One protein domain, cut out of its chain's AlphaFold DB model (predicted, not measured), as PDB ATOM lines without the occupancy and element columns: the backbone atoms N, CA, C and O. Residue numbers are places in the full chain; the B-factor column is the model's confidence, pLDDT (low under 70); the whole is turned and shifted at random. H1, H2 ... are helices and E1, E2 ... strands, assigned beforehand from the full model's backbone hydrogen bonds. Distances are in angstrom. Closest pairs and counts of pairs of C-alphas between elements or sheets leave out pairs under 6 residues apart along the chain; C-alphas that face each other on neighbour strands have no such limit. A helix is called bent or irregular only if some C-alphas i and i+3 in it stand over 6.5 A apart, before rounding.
ATOM      1  N   ARG A  72      19.343  44.392 -12.995       89.69
ATOM      2  CA  ARG A  72      17.965  43.928 -13.202       89.69
ATOM      3  C   ARG A  72      17.356  43.400 -11.907       89.69
ATOM      4  O   ARG A  72      16.260  43.818 -11.546       89.69
ATOM      5  N   ARG A  73      18.086  42.556 -11.176       91.62
ATOM      6  CA  ARG A  73      17.696  42.017  -9.870       91.62
ATOM      7  C   ARG A  73      17.391  43.138  -8.883       91.62
ATOM      8  O   ARG A  73      16.334  43.118  -8.266       91.62
ATOM      9  N   ARG A  74      18.242  44.169  -8.781       92.06
ATOM     10  CA  ARG A  74      17.960  45.349  -7.937       92.06
ATOM     11  C   ARG A  74      16.715  46.121  -8.371       92.06
ATOM     12  O   ARG A  74      15.967  46.583  -7.513       92.06
ATOM     13  N   LEU A  75      16.508  46.319  -9.675       92.25
ATOM     14  CA  LEU A  75      15.315  47.001 -10.190       92.25
ATOM     15  C   LEU A  75      14.040  46.230  -9.848       92.25
ATOM     16  O   LEU A  75      13.106  46.812  -9.300       92.25
ATOM     17  N   LEU A  76      14.042  44.928 -10.122       94.62
ATOM     18  CA  LEU A  76      12.935  44.032  -9.822       94.62
ATOM     19  C   LEU A  76      12.681  43.920  -8.319       94.62
ATOM     20  O   LEU A  76      11.535  44.014  -7.894       94.62
ATOM     21  N   GLN A  77      13.729  43.806  -7.500       96.56
ATOM     22  CA  GLN A  77      13.584  43.745  -6.047       96.56
ATOM     23  C   GLN A  77      12.924  45.015  -5.502       96.56
ATOM     24  O   GLN A  77      11.981  44.920  -4.727       96.56
ATOM     25  N   ARG A  78      13.333  46.203  -5.973       96.12
ATOM     26  CA  ARG A  78      12.685  47.471  -5.591       96.12
ATOM     27  C   ARG A  78      11.219  47.560  -6.018       96.12
ATOM     28  O   ARG A  78      10.464  48.295  -5.390       96.12
ATOM     29  N   MET A  79      10.837  46.894  -7.107       96.44
ATOM     30  CA  MET A  79       9.439  46.793  -7.527       96.44
ATOM     31  C   MET A  79       8.672  45.863  -6.583       96.44
ATOM     32  O   MET A  79       7.647  46.268  -6.043       96.44
ATOM     33  N   ILE A  80       9.210  44.665  -6.321       97.81
ATOM     34  CA  ILE A  80       8.632  43.676  -5.399       97.81
ATOM     35  C   ILE A  80       8.437  44.272  -4.001       97.81
ATOM     36  O   ILE A  80       7.363  44.128  -3.429       97.81
ATOM     37  N   ASP A  81       9.427  45.001  -3.480       98.00
ATOM     38  CA  ASP A  81       9.372  45.630  -2.152       98.00
ATOM     39  C   ASP A  81       8.232  46.675  -2.023       98.00
ATOM     40  O   ASP A  81       7.902  47.092  -0.916       98.00
ATOM     41  N   LYS A  82       7.624  47.112  -3.140       97.81
ATOM     42  CA  LYS A  82       6.481  48.046  -3.192       97.81
ATOM     43  C   LYS A  82       5.147  47.368  -3.524       97.81
ATOM     44  O   LYS A  82       4.134  48.063  -3.690       97.81
ATOM     45  N   LEU A  83       5.133  46.052  -3.720       98.19
ATOM     46  CA  LEU A  83       3.900  45.315  -3.963       98.19
ATOM     47  C   LEU A  83       3.135  45.099  -2.647       98.19
ATOM     48  O   LEU A  83       3.751  45.005  -1.584       98.19
ATOM     49  N   PRO A  84       1.795  45.011  -2.701       98.12
ATOM     50  CA  PRO A  84       0.986  44.582  -1.565       98.12
ATOM     51  C   PRO A  84       1.417  43.204  -1.029       98.12
ATOM     52  O   PRO A  84       1.864  42.340  -1.785       98.12
ATOM     53  N   SER A  85       1.298  42.987   0.283       97.25
ATOM     54  CA  SER A  85       1.782  41.760   0.935       97.25
ATOM     55  C   SER A  85       1.029  40.500   0.498       97.25
ATOM     56  O   SER A  85       1.633  39.433   0.413       97.25
ATOM     57  N   ASP A  86      -0.259  40.617   0.184       97.50
ATOM     58  CA  ASP A  86      -1.096  39.553  -0.379       97.50
ATOM     59  C   ASP A  86      -0.640  39.145  -1.789       97.50
ATOM     60  O   ASP A  86      -0.520  37.955  -2.078       97.50
ATOM     61  N   VAL A  87      -0.272  40.112  -2.634       98.19
ATOM     62  CA  VAL A  87       0.348  39.858  -3.943       98.19
ATOM     63  C   VAL A  87       1.676  39.118  -3.778       98.19
ATOM     64  O   VAL A  87       1.904  38.104  -4.436       98.19
ATOM     65  N   VAL A  88       2.552  39.576  -2.876       98.06
ATOM     66  CA  VAL A  88       3.848  38.914  -2.628       98.06
ATOM     67  C   VAL A  88       3.655  37.498  -2.078       98.06
ATOM     68  O   VAL A  88       4.401  36.591  -2.459       98.06
ATOM     69  N   ALA A  89       2.651  37.280  -1.226       96.88
ATOM     70  CA  ALA A  89       2.300  35.957  -0.720       96.88
ATOM     71  C   ALA A  89       1.838  35.022  -1.851       96.88
ATOM     72  O   ALA A  89       2.342  33.902  -1.953       96.88
ATOM     73  N   LEU A  90       0.965  35.496  -2.749       96.75
ATOM     74  CA  LEU A  90       0.531  34.739  -3.928       96.75
ATOM     75  C   LEU A  90       1.707  34.387  -4.839       96.75
ATOM     76  O   LEU A  90       1.895  33.214  -5.160       96.75
ATOM     77  N   MET A  91       2.549  35.365  -5.184       97.56
ATOM     78  CA  MET A  91       3.767  35.131  -5.964       97.56
ATOM     79  C   MET A  91       4.669  34.084  -5.296       97.56
ATOM     80  O   MET A  91       5.196  33.198  -5.963       97.56
ATOM     81  N   SER A  92       4.847  34.162  -3.974       96.81
ATOM     82  CA  SER A  92       5.712  33.242  -3.219       96.81
ATOM     83  C   SER A  92       5.149  31.819  -3.150       96.81
ATOM     84  O   SER A  92       5.908  30.872  -2.966       96.81
ATOM     85  N   SER A  93       3.836  31.652  -3.334       95.94
ATOM     86  CA  SER A  93       3.186  30.338  -3.368       95.94
ATOM     87  C   SER A  93       3.398  29.586  -4.687       95.94
ATOM     88  O   SER A  93       3.276  28.366  -4.711       95.94
ATOM     89  N   VAL A  94       3.745  30.286  -5.777       96.88
ATOM     90  CA  VAL A  94       3.774  29.731  -7.143       96.88
ATOM     91  C   VAL A  94       4.602  28.444  -7.231       96.88
ATOM     92  O   VAL A  94       4.119  27.423  -7.715       96.88
ATOM     93  N   THR A  95       5.835  28.466  -6.728       96.00
ATOM     94  CA  THR A  95       6.741  27.312  -6.803       96.00
ATOM     95  C   THR A  95       6.286  26.165  -5.906       96.00
ATOM     96  O   THR A  95       6.146  25.041  -6.381       96.00
ATOM     97  N   ALA A  96       6.009  26.440  -4.629       95.19
ATOM     98  CA  ALA A  96       5.667  25.403  -3.654       95.19
ATOM     99  C   ALA A  96       4.303  24.750  -3.930       95.19
ATOM    100  O   ALA A  96       4.155  23.542  -3.769       95.19
ATOM    101  N   THR A  97       3.316  25.535  -4.367       96.50
ATOM    102  CA  THR A  97       1.942  25.065  -4.582       96.50
ATOM    103  C   THR A  97       1.758  24.409  -5.947       96.50
ATOM    104  O   THR A  97       1.015  23.437  -6.059       96.50
ATOM    105  N   TYR A  98       2.418  24.918  -6.993       95.31
ATOM    106  CA  TYR A  98       2.176  24.476  -8.375       95.31
ATOM    107  C   TYR A  98       3.343  23.705  -8.999       95.31
ATOM    108  O   TYR A  98       3.242  23.303 -10.158       95.31
ATOM    109  N   GLY A  99       4.439  23.496  -8.261       95.00
ATOM    110  CA  GLY A  99       5.615  22.768  -8.747       95.00
ATOM    111  C   GLY A  99       6.334  23.466  -9.907       95.00
ATOM    112  O   GLY A  99       6.948  22.803 -10.738       95.00
ATOM    113  N   LEU A 100       6.218  24.794 -10.004       94.94
ATOM    114  CA  LEU A 100       6.822  25.596 -11.073       94.94
ATOM    115  C   LEU A 100       8.227  26.071 -10.680       94.94
ATOM    116  O   LEU A 100       8.494  26.304  -9.504       94.94
ATOM    117  N   SER A 101       9.111  26.240 -11.669       93.69
ATOM    118  CA  SER A 101      10.506  26.668 -11.462       93.69
ATOM    119  C   SER A 101      10.602  27.916 -10.582       93.69
ATOM    120  O   SER A 101       9.856  28.864 -10.792       93.69
ATOM    121  N   ASP A 102      11.545  27.951  -9.643       95.38
ATOM    122  CA  ASP A 102      11.835  29.125  -8.805       95.38
ATOM    123  C   ASP A 102      12.363  30.325  -9.612       95.38
ATOM    124  O   ASP A 102      12.337  31.455  -9.137       95.38
ATOM    125  N   GLU A 103      12.783  30.120 -10.859       93.31
ATOM    126  CA  GLU A 103      13.212  31.179 -11.782       93.31
ATOM    127  C   GLU A 103      12.055  31.871 -12.507       93.31
ATOM    128  O   GLU A 103      12.289  32.808 -13.277       93.31
ATOM    129  N   TRP A 104      10.812  31.412 -12.299       94.44
ATOM    130  CA  TRP A 104       9.663  31.816 -13.108       94.44
ATOM    131  C   TRP A 104       9.542  33.325 -13.255       94.44
ATOM    132  O   TRP A 104       9.359  33.825 -14.364       94.44
ATOM    133  N   PHE A 105       9.710  34.053 -12.151       95.44
ATOM    134  CA  PHE A 105       9.533  35.493 -12.134       95.44
ATOM    135  C   PHE A 105      10.598  36.184 -12.980       95.44
ATOM    136  O   PHE A 105      10.271  37.067 -13.770       95.44
ATOM    137  N   SER A 106      11.859  35.753 -12.874       91.62
ATOM    138  CA  SER A 106      12.950  36.292 -13.690       91.62
ATOM    139  C   SER A 106      12.714  36.007 -15.176       91.62
ATOM    140  O   SER A 106      12.861  36.911 -15.998       91.62
ATOM    141  N   VAL A 107      12.280  34.791 -15.527       88.50
ATOM    142  CA  VAL A 107      12.035  34.380 -16.921       88.50
ATOM    143  C   VAL A 107      10.900  35.179 -17.563       88.50
ATOM    144  O   VAL A 107      11.121  35.807 -18.599       88.50
ATOM    145  N   ILE A 108       9.715  35.242 -16.944       90.25
ATOM    146  CA  ILE A 108       8.579  35.970 -17.541       90.25
ATOM    147  C   ILE A 108       8.812  37.486 -17.564       90.25
ATOM    148  O   ILE A 108       8.350  38.181 -18.470       90.25
ATOM    149  N   SER A 109       9.556  38.014 -16.583       90.75
ATOM    150  CA  SER A 109       9.829  39.448 -16.504       90.75
ATOM    151  C   SER A 109      10.711  39.902 -17.658       90.75
ATOM    152  O   SER A 109      10.492  40.986 -18.189       90.75
ATOM    153  N   ARG A 110      11.689  39.093 -18.092       82.00
ATOM    154  CA  ARG A 110      12.645  39.499 -19.137       82.00
ATOM    155  C   ARG A 110      11.971  39.982 -20.414       82.00
ATOM    156  O   ARG A 110      12.342  41.046 -20.893       82.00
ATOM    157  N   ASN A 111      10.964  39.264 -20.909       74.88
ATOM    158  CA  ASN A 111      10.266  39.637 -22.143       74.88
ATOM    159  C   ASN A 111       9.543  40.985 -22.025       74.88
ATOM    160  O   ASN A 111       9.514  41.768 -22.969       74.88
ATOM    161  N   LEU A 112       8.967  41.284 -20.858       82.62
ATOM    162  CA  LEU A 112       8.342  42.584 -20.624       82.62
ATOM    163  C   LEU A 112       9.394  43.682 -20.496       82.62
ATOM    164  O   LEU A 112       9.214  44.782 -21.019       82.62
ATOM    165  N   LEU A 113      10.506  43.392 -19.828       86.31
ATOM    166  CA  LEU A 113      11.533  44.377 -19.529       86.31
ATOM    167  C   LEU A 113      12.444  44.744 -20.718       86.31
ATOM    168  O   LEU A 113      13.248  45.668 -20.587       86.31
ATOM    169  N   THR A 114      12.315  44.071 -21.865       80.69
ATOM    170  CA  THR A 114      12.903  44.498 -23.152       80.69
ATOM    171  C   THR A 114      12.060  45.550 -23.873       80.69
ATOM    172  O   THR A 114      12.273  45.796 -25.059       80.69
ATOM    173  N   SER A 115      11.069  46.125 -23.190       86.00
ATOM    174  CA  SER A 115      10.283  47.256 -23.675       86.00
ATOM    175  C   SER A 115      10.530  48.504 -22.828       86.00
ATOM    176  O   SER A 115      10.961  48.440 -21.672       86.00
ATOM    177  N   ASP A 116      10.231  49.662 -23.409       86.25
ATOM    178  CA  ASP A 116      10.442  50.959 -22.774       86.25
ATOM    179  C   ASP A 116       9.582  51.156 -21.509       86.25
ATOM    180  O   ASP A 116      10.064  51.662 -20.505       86.25
ATOM    181  N   ASP A 117       8.344  50.664 -21.490       88.38
ATOM    182  CA  ASP A 117       7.475  50.743 -20.303       88.38
ATOM    183  C   ASP A 117       7.439  49.413 -19.521       88.38
ATOM    184  O   ASP A 117       6.551  49.163 -18.704       88.38
ATOM    185  N   GLY A 118       8.424  48.540 -19.758       90.25
ATOM    186  CA  GLY A 118       8.432  47.153 -19.297       90.25
ATOM    187  C   GLY A 118       8.292  46.972 -17.790       90.25
ATOM    188  O   GLY A 118       7.497  46.151 -17.338       90.25
ATOM    189  N   LEU A 119       9.023  47.765 -16.999       92.38
ATOM    190  CA  LEU A 119       8.965  47.680 -15.536       92.38
ATOM    191  C   LEU A 119       7.610  48.151 -14.990       92.38
ATOM    192  O   LEU A 119       7.077  47.543 -14.066       92.38
ATOM    193  N   ALA A 120       7.037  49.209 -15.573       91.81
ATOM    194  CA  ALA A 120       5.727  49.723 -15.177       91.81
ATOM    195  C   ALA A 120       4.606  48.735 -15.540       91.81
ATOM    196  O   ALA A 120       3.713  48.475 -14.734       91.81
ATOM    197  N   ASN A 121       4.689  48.129 -16.727       93.38
ATOM    198  CA  ASN A 121       3.755  47.096 -17.166       93.38
ATOM    199  C   ASN A 121       3.839  45.843 -16.287       93.38
ATOM    200  O   ASN A 121       2.806  45.272 -15.938       93.38
ATOM    201  N   LEU A 122       5.048  45.442 -15.884       95.25
ATOM    202  CA  LEU A 122       5.246  44.333 -14.957       95.25
ATOM    203  C   LEU A 122       4.659  44.634 -13.570       95.25
ATOM    204  O   LEU A 122       3.922  43.803 -13.049       95.25
ATOM    205  N   ASP A 123       4.921  45.813 -12.995       95.62
ATOM    206  CA  ASP A 123       4.336  46.227 -11.707       95.62
ATOM    207  C   ASP A 123       2.800  46.203 -11.765       95.62
ATOM    208  O   ASP A 123       2.151  45.576 -10.927       95.62
ATOM    209  N   SER A 124       2.220  46.788 -12.819       96.06
ATOM    210  CA  SER A 124       0.773  46.780 -13.067       96.06
ATOM    211  C   SER A 124       0.208  45.362 -13.186       96.06
ATOM    212  O   SER A 124      -0.844  45.064 -12.618       96.06
ATOM    213  N   LYS A 125       0.917  44.463 -13.879       95.88
ATOM    214  CA  LYS A 125       0.541  43.049 -13.997       95.88
ATOM    215  C   LYS A 125       0.569  42.348 -12.640       95.88
ATOM    216  O   LYS A 125      -0.393  41.670 -12.296       95.88
ATOM    217  N   MET A 126       1.628  42.538 -11.851       97.12
ATOM    218  CA  MET A 126       1.764  41.891 -10.542       97.12
ATOM    219  C   MET A 126       0.689  42.363  -9.554       97.12
ATOM    220  O   MET A 126       0.125  41.559  -8.820       97.12
ATOM    221  N   ARG A 127       0.321  43.649  -9.574       97.94
ATOM    222  CA  ARG A 127      -0.740  44.190  -8.701       97.94
ATOM    223  C   ARG A 127      -2.124  43.589  -8.946       97.94
ATOM    224  O   ARG A 127      -2.985  43.713  -8.083       97.94
ATOM    225  N   LYS A 128      -2.342  42.949 -10.096       97.25
ATOM    226  CA  LYS A 128      -3.617  42.314 -10.453       97.25
ATOM    227  C   LYS A 128      -3.712  40.855 -10.019       97.25
ATOM    228  O   LYS A 128      -4.758  40.259 -10.215       97.25
ATOM    229  N   LEU A 129      -2.666  40.267  -9.431       96.81
ATOM    230  CA  LEU A 129      -2.644  38.829  -9.133       96.81
ATOM    231  C   LEU A 129      -3.639  38.378  -8.059       96.81
ATOM    232  O   LEU A 129      -3.868  37.183  -7.928       96.81
ATOM    233  N   THR A 130      -4.242  39.297  -7.307       96.56
ATOM    234  CA  THR A 130      -5.356  38.970  -6.405       96.56
ATOM    235  C   THR A 130      -6.653  38.659  -7.155       96.56
ATOM    236  O   THR A 130      -7.542  38.033  -6.583       96.56
ATOM    237  N   ASP A 131      -6.757  39.038  -8.433       97.81
ATOM    238  CA  ASP A 131      -7.815  38.571  -9.322       97.81
ATOM    239  C   ASP A 131      -7.556  37.106  -9.741       97.81
ATOM    240  O   ASP A 131      -6.500  36.804 -10.312       97.81
ATOM    241  N   PRO A 132      -8.505  36.176  -9.505       97.06
ATOM    242  CA  PRO A 132      -8.311  34.761  -9.819       97.06
ATOM    243  C   PRO A 132      -8.053  34.475 -11.304       97.06
ATOM    244  O   PRO A 132      -7.331  33.529 -11.627       97.06
ATOM    245  N   THR A 133      -8.621  35.281 -12.206       97.81
ATOM    246  CA  THR A 133      -8.428  35.114 -13.654       97.81
ATOM    247  C   THR A 133      -7.000  35.489 -14.024       97.81
ATOM    248  O   THR A 133      -6.289  34.672 -14.608       97.81
ATOM    249  N   ALA A 134      -6.537  36.665 -13.589       97.12
ATOM    250  CA  ALA A 134      -5.168  37.125 -13.817       97.12
ATOM    251  C   ALA A 134      -4.121  36.161 -13.232       97.12
ATOM    252  O   ALA A 134      -3.082  35.913 -13.847       97.12
ATOM    253  N   PHE A 135      -4.390  35.580 -12.059       97.62
ATOM    254  CA  PHE A 135      -3.499  34.586 -11.464       97.62
ATOM    255  C   PHE A 135      -3.462  33.277 -12.267       97.62
ATOM    256  O   PHE A 135      -2.387  32.731 -12.512       97.62
ATOM    257  N   SER A 136      -4.614  32.791 -12.734       97.38
ATOM    258  CA  SER A 136      -4.697  31.602 -13.593       97.38
ATOM    259  C   SER A 136      -3.965  31.792 -14.931       97.38
ATOM    260  O   SER A 136      -3.228  30.909 -15.387       97.38
ATOM    261  N   GLU A 137      -4.105  32.972 -15.539       96.44
ATOM    262  CA  GLU A 137      -3.379  33.358 -16.753       96.44
ATOM    263  C   GLU A 137      -1.865  33.375 -16.521       96.44
ATOM    264  O   GLU A 137      -1.118  32.790 -17.309       96.44
ATOM    265  N   LEU A 138      -1.408  33.950 -15.400       95.56
ATOM    266  CA  LEU A 138       0.004  33.931 -15.012       95.56
ATOM    267  C   LEU A 138       0.539  32.494 -14.905       95.56
ATOM    268  O   LEU A 138       1.599  32.192 -15.447       95.56
ATOM    269  N   LEU A 139      -0.176  31.596 -14.222       96.88
ATOM    270  CA  LEU A 139       0.256  30.200 -14.080       96.88
ATOM    271  C   LEU A 139       0.368  29.496 -15.440       96.88
ATOM    272  O   LEU A 139       1.276  28.687 -15.646       96.88
ATOM    273  N   THR A 140      -0.536  29.808 -16.369       96.12
ATOM    274  CA  THR A 140      -0.514  29.278 -17.739       96.12
ATOM    275  C   THR A 140       0.702  29.788 -18.511       96.12
ATOM    276  O   THR A 140       1.407  29.003 -19.145       96.12
ATOM    277  N   GLU A 141       0.997  31.081 -18.409       94.25
ATOM    278  CA  GLU A 141       2.177  31.693 -19.020       94.25
ATOM    279  C   GLU A 141       3.479  31.108 -18.474       94.25
ATOM    280  O   GLU A 141       4.362  30.765 -19.258       94.25
ATOM    281  N   ILE A 142       3.587  30.926 -17.153       94.69
ATOM    282  CA  ILE A 142       4.768  30.307 -16.541       94.69
ATOM    283  C   ILE A 142       4.955  28.897 -17.100       94.69
ATOM    284  O   ILE A 142       6.034  28.574 -17.582       94.69
ATOM    285  N   LYS A 143       3.912  28.059 -17.104       94.06
ATOM    286  CA  LYS A 143       4.003  26.698 -17.665       94.06
ATOM    287  C   LYS A 143       4.471  26.710 -19.120       94.06
ATOM    288  O   LYS A 143       5.343  25.925 -19.485       94.06
ATOM    289  N   SER A 144       3.934  27.623 -19.927       90.75
ATOM    290  CA  SER A 144       4.334  27.795 -21.324       90.75
ATOM    291  C   SER A 144       5.815  28.175 -21.453       90.75
ATOM    292  O   SER A 144       6.543  27.552 -22.220       90.75
ATOM    293  N   ALA A 145       6.299  29.115 -20.634       87.12
ATOM    294  CA  ALA A 145       7.679  29.600 -20.677       87.12
ATOM    295  C   ALA A 145       8.739  28.530 -20.350       87.12
ATOM    296  O   ALA A 145       9.875  28.647 -20.799       87.12
ATOM    297  N   PHE A 146       8.378  27.495 -19.584       86.50
ATOM    298  CA  PHE A 146       9.266  26.370 -19.254       86.50
ATOM    299  C   PHE A 146       8.955  25.095 -20.043       86.50
ATOM    300  O   PHE A 146       9.592  24.064 -19.821       86.50
ATOM    301  N   THR A 147       7.990  25.136 -20.963       83.94
ATOM    302  CA  THR A 147       7.745  24.007 -21.859       83.94
ATOM    303  C   THR A 147       8.885  23.948 -22.880       83.94
ATOM    304  O   THR A 147       9.150  24.960 -23.534       83.94
ATOM    305  N   PRO A 148       9.573  22.801 -23.044       75.50
ATOM    306  CA  PRO A 148      10.617  22.670 -24.051       75.50
ATOM    307  C   PRO A 148      10.079  23.046 -25.429       75.50
ATOM    308  O   PRO A 148       9.072  22.500 -25.886       75.50
ATOM    309  N   ILE A 149      10.751  23.979 -26.096       64.94
ATOM    310  CA  ILE A 149      10.417  24.343 -27.467       64.94
ATOM    311  C   ILE A 149      10.759  23.134 -28.346       64.94
ATOM    312  O   ILE A 149      11.924  22.792 -28.518       64.94
ATOM    313  N   THR A 150       9.745  22.471 -28.902       54.81
ATOM    314  CA  THR A 150       9.910  21.326 -29.819       54.81
ATOM    315  C   THR A 150      10.137  21.750 -31.271       54.81
ATOM    316  O   THR A 150      10.168  20.917 -32.177       54.81
ATOM    317  N   PHE A 151      10.292  23.052 -31.517       52.91
ATOM    318  CA  PHE A 151      10.551  23.594 -32.841       52.91
ATOM    319  C   PHE A 151      11.981  23.271 -33.276       52.91
ATOM    320  O   PHE A 151      12.937  23.660 -32.612       52.91
ATOM    321  N   VAL A 152      12.124  22.596 -34.419       55.84
ATOM    322  CA  VAL A 152      13.398  22.520 -35.143       55.84
ATOM    323  C   VAL A 152      13.573  23.870 -35.834       55.84
ATOM    324  O   VAL A 152      12.836  24.142 -36.789       55.84
ATOM    325  N   PRO A 153      14.473  24.752 -35.368       51.84
ATOM    326  CA  PRO A 153      14.548  26.079 -35.935       51.84
ATOM    327  C   PRO A 153      15.058  25.984 -37.367       51.84
ATOM    328  O   PRO A 153      15.927  25.171 -37.684       51.84
ATOM    329  N   HIS A 154      14.487  26.796 -38.260       48.47
ATOM    330  CA  HIS A 154      14.967  26.858 -39.635       48.47
ATOM    331  C   HIS A 154      16.481  27.159 -39.615       48.47
ATOM    332  O   HIS A 154      16.894  28.025 -38.837       48.47
ATOM    333  N   PRO A 155      17.309  26.526 -40.467       51.50
ATOM    334  CA  PRO A 155      18.773  26.634 -40.408       51.50
ATOM    335  C   PRO A 155      19.318  28.075 -40.380       51.50
ATOM    336  O   PRO A 155      20.342  28.364 -39.764       51.50
ATOM    337  N   VAL A 156      18.600  29.003 -41.021       42.47
ATOM    338  CA  VAL A 156      18.914  30.444 -41.038       42.47
ATOM    339  C   VAL A 156      18.742  31.104 -39.659       42.47
ATOM    340  O   VAL A 156      19.517  31.985 -39.307       42.47
ATOM    341  N   PHE A 157      17.768  30.674 -38.850       42.00
ATOM    342  CA  PHE A 157      17.549  31.204 -37.499       42.00
ATOM    343  C   PHE A 157      18.474  30.548 -36.464       42.00
ATOM    344  O   PHE A 157      18.986  31.258 -35.602       42.00
ATOM    345  N   THR A 158      18.803  29.253 -36.604       49.31
ATOM    346  CA  THR A 158      19.845  28.612 -35.773       49.31
ATOM    347  C   THR A 158      21.227  29.227 -35.992       49.31
ATOM    348  O   THR A 158      22.021  29.311 -35.059       49.31
ATOM    349  N   ALA A 159      21.532  29.685 -37.214       51.62
ATOM    350  CA  ALA A 159      22.809  30.331 -37.518       51.62
ATOM    351  C   ALA A 159      23.014  31.630 -36.713       51.62
ATOM    352  O   ALA A 159      24.132  31.908 -36.276       51.62
ATOM    353  N   ASN A 160      21.936  32.382 -36.454       61.81
ATOM    354  CA  ASN A 160      21.987  33.600 -35.641       61.81
ATOM    355  C   ASN A 160      22.221  33.295 -34.158       61.81
ATOM    356  O   ASN A 160      22.987  34.002 -33.505       61.81
ATOM    357  N   GLU A 161      21.602  32.236 -33.631       71.31
ATOM    358  CA  GLU A 161      21.800  31.825 -32.238       71.31
ATOM    359  C   GLU A 161      23.231  31.341 -32.007       71.31
ATOM    360  O   GLU A 161      23.882  31.796 -31.070       71.31
ATOM    361  N   VAL A 162      23.772  30.500 -32.894       80.94
ATOM    362  CA  VAL A 162      25.153  30.014 -32.763       80.94
ATOM    363  C   VAL A 162      26.153  31.169 -32.809       80.94
ATOM    364  O   VAL A 162      27.028  31.236 -31.950       80.94
ATOM    365  N   ALA A 163      26.007  32.109 -33.749       84.62
ATOM    366  CA  ALA A 163      26.881  33.279 -33.824       84.62
ATOM    367  C   ALA A 163      26.792  34.143 -32.553       84.62
ATOM    368  O   ALA A 163      27.818  34.538 -31.992       84.62
ATOM    369  N   TYR A 164      25.575  34.393 -32.058       82.44
ATOM    370  CA  TYR A 164      25.365  35.143 -30.822       82.44
ATOM    371  C   TYR A 164      25.984  34.444 -29.607       82.44
ATOM    372  O   TYR A 164      26.652  35.100 -28.808       82.44
ATOM    373  N   PHE A 165      25.816  33.125 -29.473       86.19
ATOM    374  CA  PHE A 165      26.439  32.350 -28.399       86.19
ATOM    375  C   PHE A 165      27.963  32.350 -28.522       86.19
ATOM    376  O   PHE A 165      28.638  32.581 -27.525       86.19
ATOM    377  N   MET A 166      28.524  32.185 -29.724       89.88
ATOM    378  CA  MET A 166      29.975  32.260 -29.931       89.88
ATOM    379  C   MET A 166      30.550  33.597 -29.454       89.88
ATOM    380  O   MET A 166      31.557  33.594 -28.748       89.88
ATOM    381  N   ILE A 167      29.899  34.722 -29.760       91.31
ATOM    382  CA  ILE A 167      30.330  36.039 -29.266       91.31
ATOM    383  C   ILE A 167      30.101  36.156 -27.756       91.31
ATOM    384  O   ILE A 167      30.995  36.562 -27.014       91.31
ATOM    385  N   SER A 168      28.925  35.764 -27.267       89.19
ATOM    386  CA  SER A 168      28.553  35.927 -25.858       89.19
ATOM    387  C   SER A 168      29.449  35.122 -24.915       89.19
ATOM    388  O   SER A 168      29.859  35.621 -23.865       89.19
ATOM    389  N   CYS A 169      29.805  33.897 -25.304       90.44
ATOM    390  CA  CYS A 169      30.730  33.041 -24.568       90.44
ATOM    391  C   CYS A 169      32.156  33.627 -24.549       90.44
ATOM    392  O   CYS A 169      32.806  33.585 -23.501       90.44
ATOM    393  N   GLN A 170      32.627  34.199 -25.666       91.44
ATOM    394  CA  GLN A 170      33.986  34.751 -25.792       91.44
ATOM    395  C   GLN A 170      34.161  36.111 -25.118       91.44
ATOM    396  O   GLN A 170      35.170  36.330 -24.443       91.44
ATOM    397  N   GLU A 171      33.193  37.011 -25.313       91.31
ATOM    398  CA  GLU A 171      33.363  38.446 -25.074       91.31
ATOM    399  C   GLU A 171      32.413  39.025 -24.032       91.31
ATOM    400  O   GLU A 171      32.745  40.035 -23.415       91.31
ATOM    401  N   LEU A 172      31.248  38.411 -23.811       89.56
ATOM    402  CA  LEU A 172      30.240  38.949 -22.887       89.56
ATOM    403  C   LEU A 172      30.266  38.272 -21.512       89.56
ATOM    404  O   LEU A 172      29.646  38.768 -20.578       89.56
ATOM    405  N   GLY A 173      31.035  37.191 -21.365       87.75
ATOM    406  CA  GLY A 173      31.207  36.470 -20.102       87.75
ATOM    407  C   GLY A 173      30.185  35.357 -19.878       87.75
ATOM    408  O   GLY A 173      29.995  34.934 -18.745       87.75
ATOM    409  N   LEU A 174      29.523  34.861 -20.932       88.12
ATOM    410  CA  LEU A 174      28.517  33.795 -20.801       88.12
ATOM    411  C   LEU A 174      29.137  32.444 -20.411       88.12
ATOM    412  O   LEU A 174      28.470  31.611 -19.807       88.12
ATOM    413  N   ALA A 175      30.417  32.228 -20.739       87.94
ATOM    414  CA  ALA A 175      31.146  31.011 -20.378       87.94
ATOM    415  C   ALA A 175      31.779  31.070 -18.970       87.94
ATOM    416  O   ALA A 175      32.284  30.046 -18.485       87.94
ATOM    417  N   GLU A 176      31.744  32.235 -18.312       87.00
ATOM    418  CA  GLU A 176      32.269  32.425 -16.959       87.00
ATOM    419  C   GLU A 176      31.512  31.559 -15.947       87.00
ATOM    420  O   GLU A 176      30.299  31.364 -16.029       87.00
ATOM    421  N   ALA A 177      32.229  31.028 -14.956       84.31
ATOM    422  CA  ALA A 177      31.645  30.113 -13.972       84.31
ATOM    423  C   ALA A 177      30.593  30.781 -13.068       84.31
ATOM    424  O   ALA A 177      29.742  30.097 -12.506       84.31
ATOM    425  N   ASN A 178      30.654  32.105 -12.926       85.06
ATOM    426  CA  ASN A 178      29.754  32.911 -12.106       85.06
ATOM    427  C   ASN A 178      28.710  33.681 -12.936       85.06
ATOM    428  O   ASN A 178      28.116  34.622 -12.414       85.06
ATOM    429  N   ALA A 179      28.499  33.327 -14.208       84.56
ATOM    430  CA  ALA A 179      27.478  33.957 -15.038       84.56
ATOM    431  C   ALA A 179      26.076  33.726 -14.445       84.56
ATOM    432  O   ALA A 179      25.691  32.588 -14.165       84.56
ATOM    433  N   THR A 180      25.299  34.801 -14.266       86.19
ATOM    434  CA  THR A 180      23.942  34.728 -13.700       86.19
ATOM    435  C   THR A 180      22.915  35.343 -14.633       86.19
ATOM    436  O   THR A 180      22.413  36.453 -14.442       86.19
ATOM    437  N   THR A 181      22.582  34.517 -15.614       81.69
ATOM    438  CA  THR A 181      21.343  34.481 -16.377       81.69
ATOM    439  C   THR A 181      20.147  35.074 -15.657       81.69
ATOM    440  O   THR A 181      19.629  36.129 -16.017       81.69
ATOM    441  N   ALA A 182      19.684  34.325 -14.661       88.06
ATOM    442  CA  ALA A 182      18.387  34.456 -14.021       88.06
ATOM    443  C   ALA A 182      18.522  34.681 -12.515       88.06
ATOM    444  O   ALA A 182      19.612  34.660 -11.942       88.06
ATOM    445  N   ASP A 183      17.370  34.852 -11.880       93.00
ATOM    446  CA  ASP A 183      17.242  34.955 -10.439       93.00
ATOM    447  C   ASP A 183      16.179  33.970  -9.962       93.00
ATOM    448  O   ASP A 183      15.096  33.911 -10.547       93.00
ATOM    449  N   SER A 184      16.472  33.238  -8.890       95.06
ATOM    450  CA  SER A 184      15.458  32.498  -8.144       95.06
ATOM    451  C   SER A 184      14.622  33.476  -7.323       95.06
ATOM    452  O   SER A 184      15.177  34.373  -6.680       95.06
ATOM    453  N   PHE A 185      13.312  33.276  -7.293       97.12
ATOM    454  CA  PHE A 185      12.371  34.038  -6.490       97.12
ATOM    455  C   PHE A 185      11.806  33.174  -5.361       97.12
ATOM    456  O   PHE A 185      11.156  32.160  -5.607       97.12
ATOM    457  N   ALA A 186      12.013  33.606  -4.118       95.69
ATOM    458  CA  ALA A 186      11.457  32.957  -2.936       95.69
ATOM    459  C   ALA A 186      11.108  33.998  -1.870       95.69
ATOM    460  O   ALA A 186      11.908  34.885  -1.576       95.69
ATOM    461  N   SER A 187       9.910  33.892  -1.288       93.56
ATOM    462  CA  SER A 187       9.468  34.724  -0.156       93.56
ATOM    463  C   SER A 187       9.684  36.233  -0.369       93.56
ATOM    464  O   SER A 187      10.180  36.938   0.509       93.56
ATOM    465  N   GLY A 188       9.353  36.735  -1.563       95.56
ATOM    466  CA  GLY A 188       9.517  38.150  -1.915       95.56
ATOM    467  C   GLY A 188      10.961  38.600  -2.173       95.56
ATOM    468  O   GLY A 188      11.209  39.803  -2.280       95.56
ATOM    469  N   LYS A 189      11.924  37.675  -2.274       97.56
ATOM    470  CA  LYS A 189      13.337  37.980  -2.520       97.56
ATOM    471  C   LYS A 189      13.868  37.301  -3.775       97.56
ATOM    472  O   LYS A 189      13.577  36.139  -4.042       97.56
ATOM    473  N   LEU A 190      14.672  38.053  -4.524       96.38
ATOM    474  CA  LEU A 190      15.432  37.568  -5.670       96.38
ATOM    475  C   LEU A 190      16.869  37.259  -5.267       96.38
ATOM    476  O   LEU A 190      17.543  38.099  -4.668       96.38
ATOM    477  N   SER A 191      17.346  36.078  -5.648       94.81
ATOM    478  CA  SER A 191      18.738  35.660  -5.469       94.81
ATOM    479  C   SER A 191      19.336  35.228  -6.808       94.81
ATOM    480  O   SER A 191      18.627  34.602  -7.597       94.81
ATOM    481  N   PRO A 192      20.612  35.555  -7.088       92.44
ATOM    482  CA  PRO A 192      21.262  35.167  -8.335       92.44
ATOM    483  C   PRO A 192      21.249  33.649  -8.518       92.44
ATOM    484  O   PRO A 192      21.565  32.914  -7.581       92.44
ATOM    485  N   LYS A 193      20.963  33.191  -9.740       90.50
ATOM    486  CA  LYS A 193      21.074  31.780 -10.109       90.50
ATOM    487  C   LYS A 193      22.094  31.594 -11.225       90.50
ATOM    488  O   LYS A 193      22.094  32.335 -12.209       90.50
ATOM    489  N   LEU A 194      22.988  30.624 -11.033       89.44
ATOM    490  CA  LEU A 194      24.036  30.296 -11.998       89.44
ATOM    491  C   LEU A 194      23.414  29.802 -13.306       89.44
ATOM    492  O   LEU A 194      22.537  28.938 -13.289       89.44
ATOM    493  N   ASP A 195      23.898  30.322 -14.431       85.62
ATOM    494  CA  ASP A 195      23.412  29.951 -15.758       85.62
ATOM    495  C   ASP A 195      24.115  28.688 -16.280       85.62
ATOM    496  O   ASP A 195      25.008  28.728 -17.130       85.62
ATOM    497  N   SER A 196      23.721  27.538 -15.733       83.88
ATOM    498  CA  SER A 196      24.258  26.239 -16.148       83.88
ATOM    499  C   SER A 196      23.887  25.875 -17.588       83.88
ATOM    500  O   SER A 196      24.664  25.196 -18.258       83.88
ATOM    501  N   VAL A 197      22.737  26.345 -18.080       83.00
ATOM    502  CA  VAL A 197      22.237  26.052 -19.431       83.00
ATOM    503  C   VAL A 197      23.112  26.731 -20.476       83.00
ATOM    504  O   VAL A 197      23.647  26.065 -21.363       83.00
ATOM    505  N   SER A 198      23.323  28.041 -20.347       83.00
ATOM    506  CA  SER A 198      24.176  28.781 -21.273       83.00
ATOM    507  C   SER A 198      25.633  28.336 -21.174       83.00
ATOM    508  O   SER A 198      26.319  28.251 -22.191       83.00
ATOM    509  N   LYS A 199      26.100  27.972 -19.971       84.50
ATOM    510  CA  LYS A 199      27.435  27.396 -19.789       84.50
ATOM    511  C   LYS A 199      27.603  26.082 -20.555       84.50
ATOM    512  O   LYS A 199      28.583  25.936 -21.283       84.50
ATOM    513  N   ALA A 200      26.638  25.170 -20.445       86.38
ATOM    514  CA  ALA A 200      26.649  23.915 -21.193       86.38
ATOM    515  C   ALA A 200      26.597  24.157 -22.713       86.38
ATOM    516  O   ALA A 200      27.270  23.457 -23.467       86.38
ATOM    517  N   ALA A 201      25.866  25.179 -23.170       86.06
ATOM    518  CA  ALA A 201      25.875  25.589 -24.573       86.06
ATOM    519  C   ALA A 201      27.259  26.102 -25.017       86.06
ATOM    520  O   ALA A 201      27.754  25.692 -26.066       86.06
ATOM    521  N   CYS A 202      27.932  26.930 -24.208       88.56
ATOM    522  CA  CYS A 202      29.311  27.353 -24.481       88.56
ATOM    523  C   CYS A 202      30.282  26.157 -24.527       88.56
ATOM    524  O   CYS A 202      31.134  26.096 -25.413       88.56
ATOM    525  N   ASP A 203      30.140  25.200 -23.601       89.44
ATOM    526  CA  ASP A 203      30.928  23.960 -23.561       89.44
ATOM    527  C   ASP A 203      30.729  23.121 -24.831       89.44
ATOM    528  O   ASP A 203      31.709  22.687 -25.436       89.44
ATOM    529  N   LEU A 204      29.479  22.949 -25.272       88.06
ATOM    530  CA  LEU A 204      29.128  22.211 -26.489       88.06
ATOM    531  C   LEU A 204      29.726  22.848 -27.748       88.06
ATOM    532  O   LEU A 204      30.154  22.143 -28.660       88.06
ATOM    533  N   LEU A 205      29.779  24.180 -27.795       86.38
ATOM    534  CA  LEU A 205      30.394  24.921 -28.895       86.38
ATOM    535  C   LEU A 205      31.932  24.914 -28.836       86.38
ATOM    536  O   LEU A 205      32.573  25.417 -29.757       86.38
ATOM    537  N   GLY A 206      32.537  24.375 -27.770       89.06
ATOM    538  CA  GLY A 206      33.984  24.424 -27.550       89.06
ATOM    539  C   GLY A 206      34.502  25.841 -27.297       89.06
ATOM    540  O   GLY A 206      35.676  26.123 -27.526       89.06
ATOM    541  N   VAL A 207      33.631  26.747 -26.844       89.56
ATOM    542  CA  VAL A 207      33.939  28.166 -26.676       89.56
ATOM    543  C   VAL A 207      34.226  28.476 -25.212       89.56
ATOM    544  O   VAL A 207      33.557  28.010 -24.284       89.56
ATOM    545  N   ARG A 208      35.251  29.292 -24.992       89.19
ATOM    546  CA  ARG A 208      35.662  29.785 -23.678       89.19
ATOM    547  C   ARG A 208      35.695  31.300 -23.710       89.19
ATOM    548  O   ARG A 208      35.868  31.894 -24.773       89.19
ATOM    549  N   THR A 209      35.569  31.915 -22.541       88.12
ATOM    550  CA  THR A 209      35.854  33.339 -22.422       88.12
ATOM    551  C   THR A 209      37.326  33.566 -22.730       88.12
ATOM    552  O   THR A 209      38.202  32.950 -22.126       88.12
ATOM    553  N   SER A 210      37.583  34.402 -23.731       86.19
ATOM    554  CA  SER A 210      38.925  34.674 -24.246       86.19
ATOM    555  C   SER A 210      39.303  36.131 -24.009       86.19
ATOM    556  O   SER A 210      40.394  36.428 -23.523       86.19
ATOM    557  N   LYS A 211      38.383  37.052 -24.310       87.94
ATOM    558  CA  LYS A 211      38.591  38.491 -24.171       87.94
ATOM    559  C   LYS A 211      37.267  39.174 -23.877       87.94
ATOM    560  O   LYS A 211      36.506  39.496 -24.780       87.94
ATOM    561  N   LEU A 212      37.045  39.464 -22.604       91.56
ATOM    562  CA  LEU A 212      35.887  40.232 -22.171       91.56
ATOM    563  C   LEU A 212      35.889  41.630 -22.803       91.56
ATOM    564  O   LEU A 212      36.937  42.282 -22.899       91.56
ATOM    565  N   TYR A 213      34.708  42.080 -23.227       93.19
ATOM    566  CA  TYR A 213      34.517  43.411 -23.782       93.19
ATOM    567  C   TYR A 213      34.853  44.481 -22.741       93.19
ATOM    568  O   TYR A 213      34.267  44.541 -21.657       93.19
TER     569      TYR A 213
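AT A GLANCE: This is residues 72 to 213 of the 312 residues of the protein "Alpha/beta fold hydrolase" of Proteobacteria bacterium (UniProt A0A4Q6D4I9). Two unequal lobes lie along the longest axis: in the larger, H1, H2 and H3 gather on a small strand hairpin E1 E2, while H4 and H5 pack on H3; in the smaller, H6 and H7 meet nearly at right angles. Residues 147 to 152 and 154 to 160 stick out. The printed part has 142 residues, with named elements in the order H1 H2 H3 H4 H5 H6 E1 E2 H7; the sheet, E1 - E2, is antiparallel and the class is mostly helix. It is only just compact, close to loose, with a radius of gyration of the C-alphas of 17.0 A and spans of 47 by 31 by 31 A.

HOW THE PARTS SIT: The closest C-alphas of H1, residues 72 to 80, and E2, residues 189 to 193, are those of Gln 77 and Leu 190, 6.5 A apart. H2, residues 85 to 98, is irregular, with C-alphas 92 and 95 7.0 A apart; its closest C-alpha to E1, residues 182 to 186, is that of Ser 92, 5.8 A from that of Ala 186. H3, residues 104 to 113, touches H4, residues 118 to 127, at a steep tilt of 46 degrees, closest at C-alphas 112 and 118, 4.8 A. H5, residues 132 to 145, touches H3 with residues 141 to 145 alone, about perpendicular at 89 degrees, closest at C-alphas 142 and 104, 6.2 A. H6, residues 155 to 172, is apart from H5; it touches H7, residues 196 to 204, with residues 165 to 169 alone, about perpendicular at 77 degrees, closest at C-alphas 169 and 202, 5.9 A. In the hairpin of E1 and E2, N 184 and O 191 are within hydrogen-bond range at 2.9 A. Every O i to N i+4 pair is within range in H1, H4, H5 and H7, but 7 of 10 in H2, 4 of 6 in H3 and 13 of 14 in H6.

IN THESE COORDINATES: H1 begins at C-alpha 72, (17.965, 43.928, -13.202). H2 is 19.6 A long, H5 20.0 A and H6 24.3 A. H7 ends at C-alpha 204, (29.128, 22.211, -26.489).

THE WHOLE: The two C-alphas farthest apart, those of Pro 132 and Ser 210, are 49.4 A apart. The printed part has no cut and no long link. Residues 149 to 160 have pLDDT under 70.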